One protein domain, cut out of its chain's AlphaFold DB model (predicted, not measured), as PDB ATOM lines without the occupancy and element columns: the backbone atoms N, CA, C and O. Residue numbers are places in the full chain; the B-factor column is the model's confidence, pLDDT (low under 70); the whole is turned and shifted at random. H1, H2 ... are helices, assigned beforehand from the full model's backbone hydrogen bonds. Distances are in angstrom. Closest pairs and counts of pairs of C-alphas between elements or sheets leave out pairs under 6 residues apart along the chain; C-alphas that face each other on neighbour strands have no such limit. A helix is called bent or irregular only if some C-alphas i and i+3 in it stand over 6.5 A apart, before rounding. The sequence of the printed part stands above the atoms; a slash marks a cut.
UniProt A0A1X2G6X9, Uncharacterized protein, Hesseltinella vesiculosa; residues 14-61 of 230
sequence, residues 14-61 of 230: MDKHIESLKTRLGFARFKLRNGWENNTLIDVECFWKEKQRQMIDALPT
ATOM      1  N   MET A  14     544.624 418.416 362.830       91.38
ATOM      2  CA  MET A  14     544.771 417.026 363.267       91.38
ATOM      3  C   MET A  14     544.708 416.035 362.102       91.38
ATOM      4  O   MET A  14     545.538 415.129 362.037       91.38
ATOM      5  N   ASP A  15     543.798 416.224 361.148       94.50
ATOM      6  CA  ASP A  15     543.690 415.361 359.967       94.50
ATOM      7  C   ASP A  15     544.952 415.444 359.098       94.50
ATOM      8  O   ASP A  15     545.508 414.418 358.697       94.50
ATOM      9  N   LYS A  16     545.478 416.657 358.877       93.75
ATOM     10  CA  LYS A  16     546.760 416.861 358.179       93.75
ATOM     11  C   LYS A  16     547.922 416.209 358.921       93.75
ATOM     12  O   LYS A  16     548.795 415.607 358.292       93.75
ATOM     13  N   HIS A  17     547.945 416.311 360.248       94.25
ATOM     14  CA  HIS A  17     548.969 415.676 361.069       94.25
ATOM     15  C   HIS A  17     548.909 414.146 360.973       94.25
ATOM     16  O   HIS A  17     549.942 413.499 360.785       94.25
ATOM     17  N   ILE A  18     547.708 413.568 361.032       96.81
ATOM     18  CA  ILE A  18     547.479 412.128 360.872       96.81
ATOM     19  C   ILE A  18     547.932 411.663 359.484       96.81
ATOM     20  O   ILE A  18     548.605 410.637 359.372       96.81
ATOM     21  N   GLU A  19     547.623 412.417 358.432       96.25
ATOM     22  CA  GLU A  19     548.025 412.075 357.065       96.25
ATOM     23  C   GLU A  19     549.550 412.169 356.870       96.25
ATOM     24  O   GLU A  19     550.185 411.269 356.307       96.25
ATOM     25  N   SER A  20     550.181 413.199 357.440       96.31
ATOM     26  CA  SER A  20     551.644 413.322 357.512       96.31
ATOM     27  C   SER A  20     552.285 412.146 358.262       96.31
ATOM     28  O   SER A  20     553.306 411.591 357.845       96.31
ATOM     29  N   LEU A  21     551.669 411.694 359.355       96.56
ATOM     30  CA  LEU A  21     552.164 410.551 360.111       96.56
ATOM     31  C   LEU A  21     552.029 409.243 359.316       96.56
ATOM     32  O   LEU A  21     552.986 408.466 359.250       96.56
ATOM     33  N   LYS A  22     550.883 409.013 358.664       96.81
ATOM     34  CA  LYS A  22     550.649 407.841 357.804       96.81
ATOM     35  C   LYS A  22     551.650 407.770 356.657       96.81
ATOM     36  O   LYS A  22     552.229 406.709 356.427       96.81
ATOM     37  N   THR A  23     551.890 408.882 355.969       93.38
ATOM     38  CA  THR A  23     552.856 408.941 354.859       93.38
ATOM     39  C   THR A  23     554.280 408.652 355.337       93.38
ATOM     40  O   THR A  23     554.965 407.812 354.747       93.38
ATOM     41  N   ARG A  24     554.712 409.240 356.463       91.25
ATOM     42  CA  ARG A  24     556.020 408.938 357.077       91.25
ATOM     43  C   ARG A  24     556.159 407.467 357.473       91.25
ATOM     44  O   ARG A  24     557.197 406.863 357.201       91.25
ATOM     45  N   LEU A  25     555.127 406.874 358.077       95.19
ATOM     46  CA  LEU A  25     555.112 405.450 358.431       95.19
ATOM     47  C   LEU A  25     555.112 404.550 357.190       95.19
ATOM     48  O   LEU A  25     555.799 403.529 357.177       95.19
ATOM     49  N   GLY A  26     554.401 404.936 356.131       91.44
ATOM     50  CA  GLY A  26     554.444 404.258 354.837       91.44
ATOM     51  C   GLY A  26     555.859 404.231 354.262       91.44
ATOM     52  O   GLY A  26     556.350 403.171 353.875       91.44
ATOM     53  N   PHE A  27     556.559 405.366 354.306       81.88
ATOM     54  CA  PHE A  27     557.944 405.463 353.847       81.88
ATOM     55  C   PHE A  27     558.909 404.636 354.707       81.88
ATOM     56  O   PHE A  27     559.804 403.975 354.181       81.88
ATOM     57  N   ALA A  28     558.708 404.621 356.029       82.19
ATOM     58  CA  ALA A  28     559.475 403.766 356.930       82.19
ATOM     59  C   ALA A  28     559.264 402.280 356.596       82.19
ATOM     60  O   ALA A  28     560.234 401.560 356.386       82.19
ATOM     61  N   ARG A  29     558.011 401.830 356.438       86.06
ATOM     62  CA  ARG A  29     557.693 400.446 356.040       86.06
ATOM     63  C   ARG A  29     558.291 400.080 354.686       86.06
ATOM     64  O   ARG A  29     558.796 398.973 354.538       86.06
ATOM     65  N   PHE A  30     558.251 400.993 353.716       86.62
ATOM     66  CA  PHE A  30     558.900 400.803 352.421       86.62
ATOM     67  C   PHE A  30     560.409 400.589 352.582       86.62
ATOM     68  O   PHE A  30     560.943 399.630 352.031       86.62
ATOM     69  N   LYS A  31     561.096 401.422 353.372       84.19
ATOM     70  CA  LYS A  31     562.532 401.260 353.646       84.19
ATOM     71  C   LYS A  31     562.854 399.901 354.269       84.19
ATOM     72  O   LYS A  31     563.726 399.205 353.756       84.19
ATOM     73  N   LEU A  32     562.122 399.511 355.314       83.50
ATOM     74  CA  LEU A  32     562.311 398.219 355.987       83.50
ATOM     75  C   LEU A  32     562.088 397.063 354.996       83.50
ATOM     76  O   LEU A  32     562.958 396.228 354.790       83.50
ATOM     77  N   ARG A  33     560.977 397.083 354.244       85.56
ATOM     78  CA  ARG A  33     560.640 396.029 353.271       85.56
ATOM     79  C   ARG A  33     561.660 395.881 352.135       85.56
ATOM     80  O   ARG A  33     561.805 394.786 351.603       85.56
ATOM     81  N   ASN A  34     562.356 396.953 351.762       83.25
ATOM     82  CA  ASN A  34     563.420 396.917 350.756       83.25
ATOM     83  C   ASN A  34     564.806 396.608 351.356       83.25
ATOM     84  O   ASN A  34     565.815 396.792 350.678       83.25
ATOM     85  N   GLY A  35     564.882 396.189 352.622       80.06
ATOM     86  CA  GLY A  35     566.139 395.814 353.268       80.06
ATOM     87  C   GLY A  35     567.082 396.991 353.525       80.06
ATOM     88  O   GLY A  35     568.284 396.786 353.678       80.06
ATOM     89  N   TRP A  36     566.570 398.229 353.589       78.62
ATOM     90  CA  TRP A  36     567.398 399.409 353.895       78.62
ATOM     91  C   TRP A  36     567.949 399.387 355.325       78.62
ATOM     92  O   TRP A  36     568.873 400.125 355.632       78.62
ATOM     93  N   GLU A  37     567.382 398.553 356.193       75.94
ATOM     94  CA  GLU A  37     567.868 398.302 357.552       75.94
ATOM     95  C   GLU A  37     569.165 397.485 357.595       75.94
ATOM     96  O   GLU A  37     569.959 397.655 358.516       75.94
ATOM     97  N   ASN A  38     569.410 396.659 356.574       79.81
ATOM     98  CA  ASN A  38     570.607 395.823 356.484       79.81
ATOM     99  C   ASN A  38     571.719 396.479 355.660       79.81
ATOM    100  O   ASN A  38     572.878 396.102 355.792       79.81
ATOM    101  N   ASN A  39     571.371 397.457 354.817       77.06
ATOM    102  CA  ASN A  39     572.341 398.191 354.021       77.06
ATOM    103  C   ASN A  39     572.922 399.334 354.845       77.06
ATOM    104  O   ASN A  39     572.288 400.370 355.070       77.06
ATOM    105  N   THR A  40     574.165 399.158 355.263       83.81
ATOM    106  CA  THR A  40     574.960 400.253 355.802       83.81
ATOM    107  C   THR A  40     575.213 401.301 354.712       83.81
ATOM    108  O   THR A  40     575.102 401.035 353.513       83.81
ATOM    109  N   LEU A  41     575.604 402.518 355.107       78.38
ATOM    110  CA  LEU A  41     576.059 403.538 354.149       78.38
ATOM    111  C   LEU A  41     577.167 403.010 353.221       78.38
ATOM    112  O   LEU A  41     577.225 403.401 352.056       78.38
ATOM    113  N   ILE A  42     578.004 402.102 353.727       82.94
ATOM    114  CA  ILE A  42     579.078 401.457 352.968       82.94
ATOM    115  C   ILE A  42     578.493 400.560 351.874       82.94
ATOM    116  O   ILE A  42     578.950 400.626 350.736       82.94
ATOM    117  N   ASP A  43     577.450 399.784 352.174       84.62
ATOM    118  CA  ASP A  43     576.798 398.911 351.189       84.62
ATOM    119  C   ASP A  43     576.165 399.727 350.059       84.62
ATOM    120  O   ASP A  43     576.337 399.404 348.883       84.62
ATOM    121  N   VAL A  44     575.508 400.844 350.393       78.25
ATOM    122  CA  VAL A  44     574.941 401.771 349.399       78.25
ATOM    123  C   VAL A  44     576.035 402.364 348.507       78.25
ATOM    124  O   VAL A  44     575.878 402.411 347.285       78.25
ATOM    125  N   GLU A  45     577.163 402.779 349.089       85.56
ATOM    126  CA  GLU A  45     578.314 403.279 348.331       85.56
ATOM    127  C   GLU A  45     578.906 402.189 347.419       85.56
ATOM    128  O   GLU A  45     579.220 402.454 346.254       85.56
ATOM    129  N   CYS A  46     579.018 400.955 347.915       89.38
ATOM    130  CA  CYS A  46     579.472 399.799 347.148       89.38
ATOM    131  C   CYS A  46     578.544 399.498 345.966       89.38
ATOM    132  O   CYS A  46     579.033 399.378 344.842       89.38
ATOM    133  N   PHE A  47     577.225 399.452 346.175       88.38
ATOM    134  CA  PHE A  47     576.248 399.266 345.097       88.38
ATOM    135  C   PHE A  47     576.324 400.375 344.049       88.38
ATOM    136  O   PHE A  47     576.232 400.109 342.849       88.38
ATOM    137  N   TRP A  48     576.514 401.620 344.483       87.38
ATOM    138  CA  TRP A  48     576.615 402.746 343.563       87.38
ATOM    139  C   TRP A  48     577.888 402.674 342.712       87.38
ATOM    140  O   TRP A  48     577.817 402.814 341.490       87.38
ATOM    141  N   LYS A  49     579.036 402.349 343.323       94.88
ATOM    142  CA  LYS A  49     580.302 402.107 342.607       94.88
ATOM    143  C   LYS A  49     580.214 400.924 341.648       94.88
ATOM    144  O   LYS A  49     580.743 400.999 340.543       94.88
ATOM    145  N   GLU A  50     579.556 399.845 342.059       95.25
ATOM    146  CA  GLU A  50     579.318 398.657 341.237       95.25
ATOM    147  C   GLU A  50     578.502 399.010 339.992       95.25
ATOM    148  O   GLU A  50     578.936 398.758 338.869       95.25
ATOM    149  N   LYS A  51     577.367 399.689 340.181       92.44
ATOM    150  CA  LYS A  51     576.512 400.152 339.084       92.44
ATOM    151  C   LYS A  51     577.248 401.114 338.151       92.44
ATOM    152  O   LYS A  51     577.115 401.020 336.933       92.44
ATOM    153  N   GLN A  52     578.043 402.024 338.708       92.69
ATOM    154  CA  GLN A  52     578.853 402.946 337.918       92.69
ATOM    155  C   GLN A  52     579.923 402.206 337.107       92.69
ATOM    156  O   GLN A  52     580.136 402.544 335.945       92.69
ATOM    157  N   ARG A  53     580.562 401.177 337.679       95.94
ATOM    158  CA  ARG A  53     581.515 400.334 336.949       95.94
ATOM    159  C   ARG A  53     580.834 399.603 335.797       95.94
ATOM    160  O   ARG A  53     581.322 399.700 334.683       95.94
ATOM    161  N   GLN A  54     579.681 398.978 336.032       95.81
ATOM    162  CA  GLN A  54     578.905 398.318 334.975       95.81
ATOM    163  C   GLN A  54     578.536 399.280 333.842       95.81
ATOM    164  O   GLN A  54     578.635 398.927 332.672       95.81
ATOM    165  N   MET A  55     578.150 400.512 334.180       94.88
ATOM    166  CA  MET A  55     577.853 401.542 333.186       94.88
ATOM    167  C   MET A  55     579.089 401.922 332.360       94.88
ATOM    168  O   MET A  55     578.967 402.107 331.156       94.88
ATOM    169  N   ILE A  56     580.263 402.028 332.987       93.62
ATOM    170  CA  ILE A  56     581.529 402.306 332.292       93.62
ATOM    171  C   ILE A  56     581.942 401.117 331.416       93.62
ATOM    172  O   ILE A  56     582.339 401.326 330.274       93.62
ATOM    173  N   ASP A  57     581.811 399.892 331.921       94.62
ATOM    174  CA  ASP A  57     582.161 398.662 331.202       94.62
ATOM    175  C   ASP A  57     581.239 398.423 329.993       94.62
ATOM    176  O   ASP A  57     581.655 397.829 329.000       94.62
ATOM    177  N   ALA A  58     579.998 398.916 330.051       93.44
ATOM    178  CA  ALA A  58     579.062 398.889 328.931       93.44
ATOM    179  C   ALA A  58     579.404 399.900 327.823       93.44
ATOM    180  O   ALA A  58     578.875 399.791 326.713       93.44
ATOM    181  N   LEU A  59     580.264 400.891 328.087       91.12
ATOM    182  CA  LEU A  59     580.694 401.815 327.045       91.12
ATOM    183  C   LEU A  59     581.608 401.072 326.061       91.12
ATOM    184  O   LEU A  59     582.545 400.389 326.481       91.12
ATOM    185  N   PRO A  60     581.387 401.212 324.741       90.62
ATOM    186  CA  PRO A  60     582.253 400.579 323.761       90.62
ATOM    187  C   PRO A  60     583.683 401.080 323.962       90.62
ATOM    188  O   PRO A  60     583.946 402.286 323.952       90.62
ATOM    189  N   THR A  61     584.619 400.147 324.136       87.44
ATOM    190  CA  THR A  61     586.036 400.501 324.199       87.44
ATOM    191  C   THR A  61     586.417 401.147 322.863       87.44
ATOM    192  O   THR A  61     586.155 400.556 321.809       87.44
TER     193      THR A  61
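What this domain is: This is residues 14 to 61 of the 230 residues of an uncharacterized protein of Hesseltinella vesiculosa (UniProt A0A1X2G6X9). Two helices, H1 and then H2, follow each other as the two arms of a wide, open V, with a short link at its corner and nothing packed between the arms. The tail after H2, residues 58 to 61, sticks out at its far end. The printed part has 48 residues, two named helices and no named strand, and its class is all helix. It is extended, with a radius of gyration of the C-alphas of 17.5 A and spans of 59 by 22 by 14 A.

How they stand to each other: H1, residues 14 to 33, and H2, residues 41 to 57, are apart: no C-alpha of the one is within 8 A of the other. Their short link has 7 residues. Residues 14 to 27, 29 to 35 and 48 to 61 stand free. In both helices every O i to N i+4 pair is within hydrogen-bond range.

Where its parts are: H1 begins at C-alpha 14 (544.771, 417.026, 363.267) and is 28.2 A long from first to last C-alpha. H2, 24.2 A long, ends at C-alpha 57 (582.161, 398.662, 331.202). Neither helix is bent.

The domain as a whole: The two C-alphas farthest apart, of Met 14 and Thr 61, are 59.2 A apart. The printed part has no cut, and no printed residue is under 70 in pLDDT.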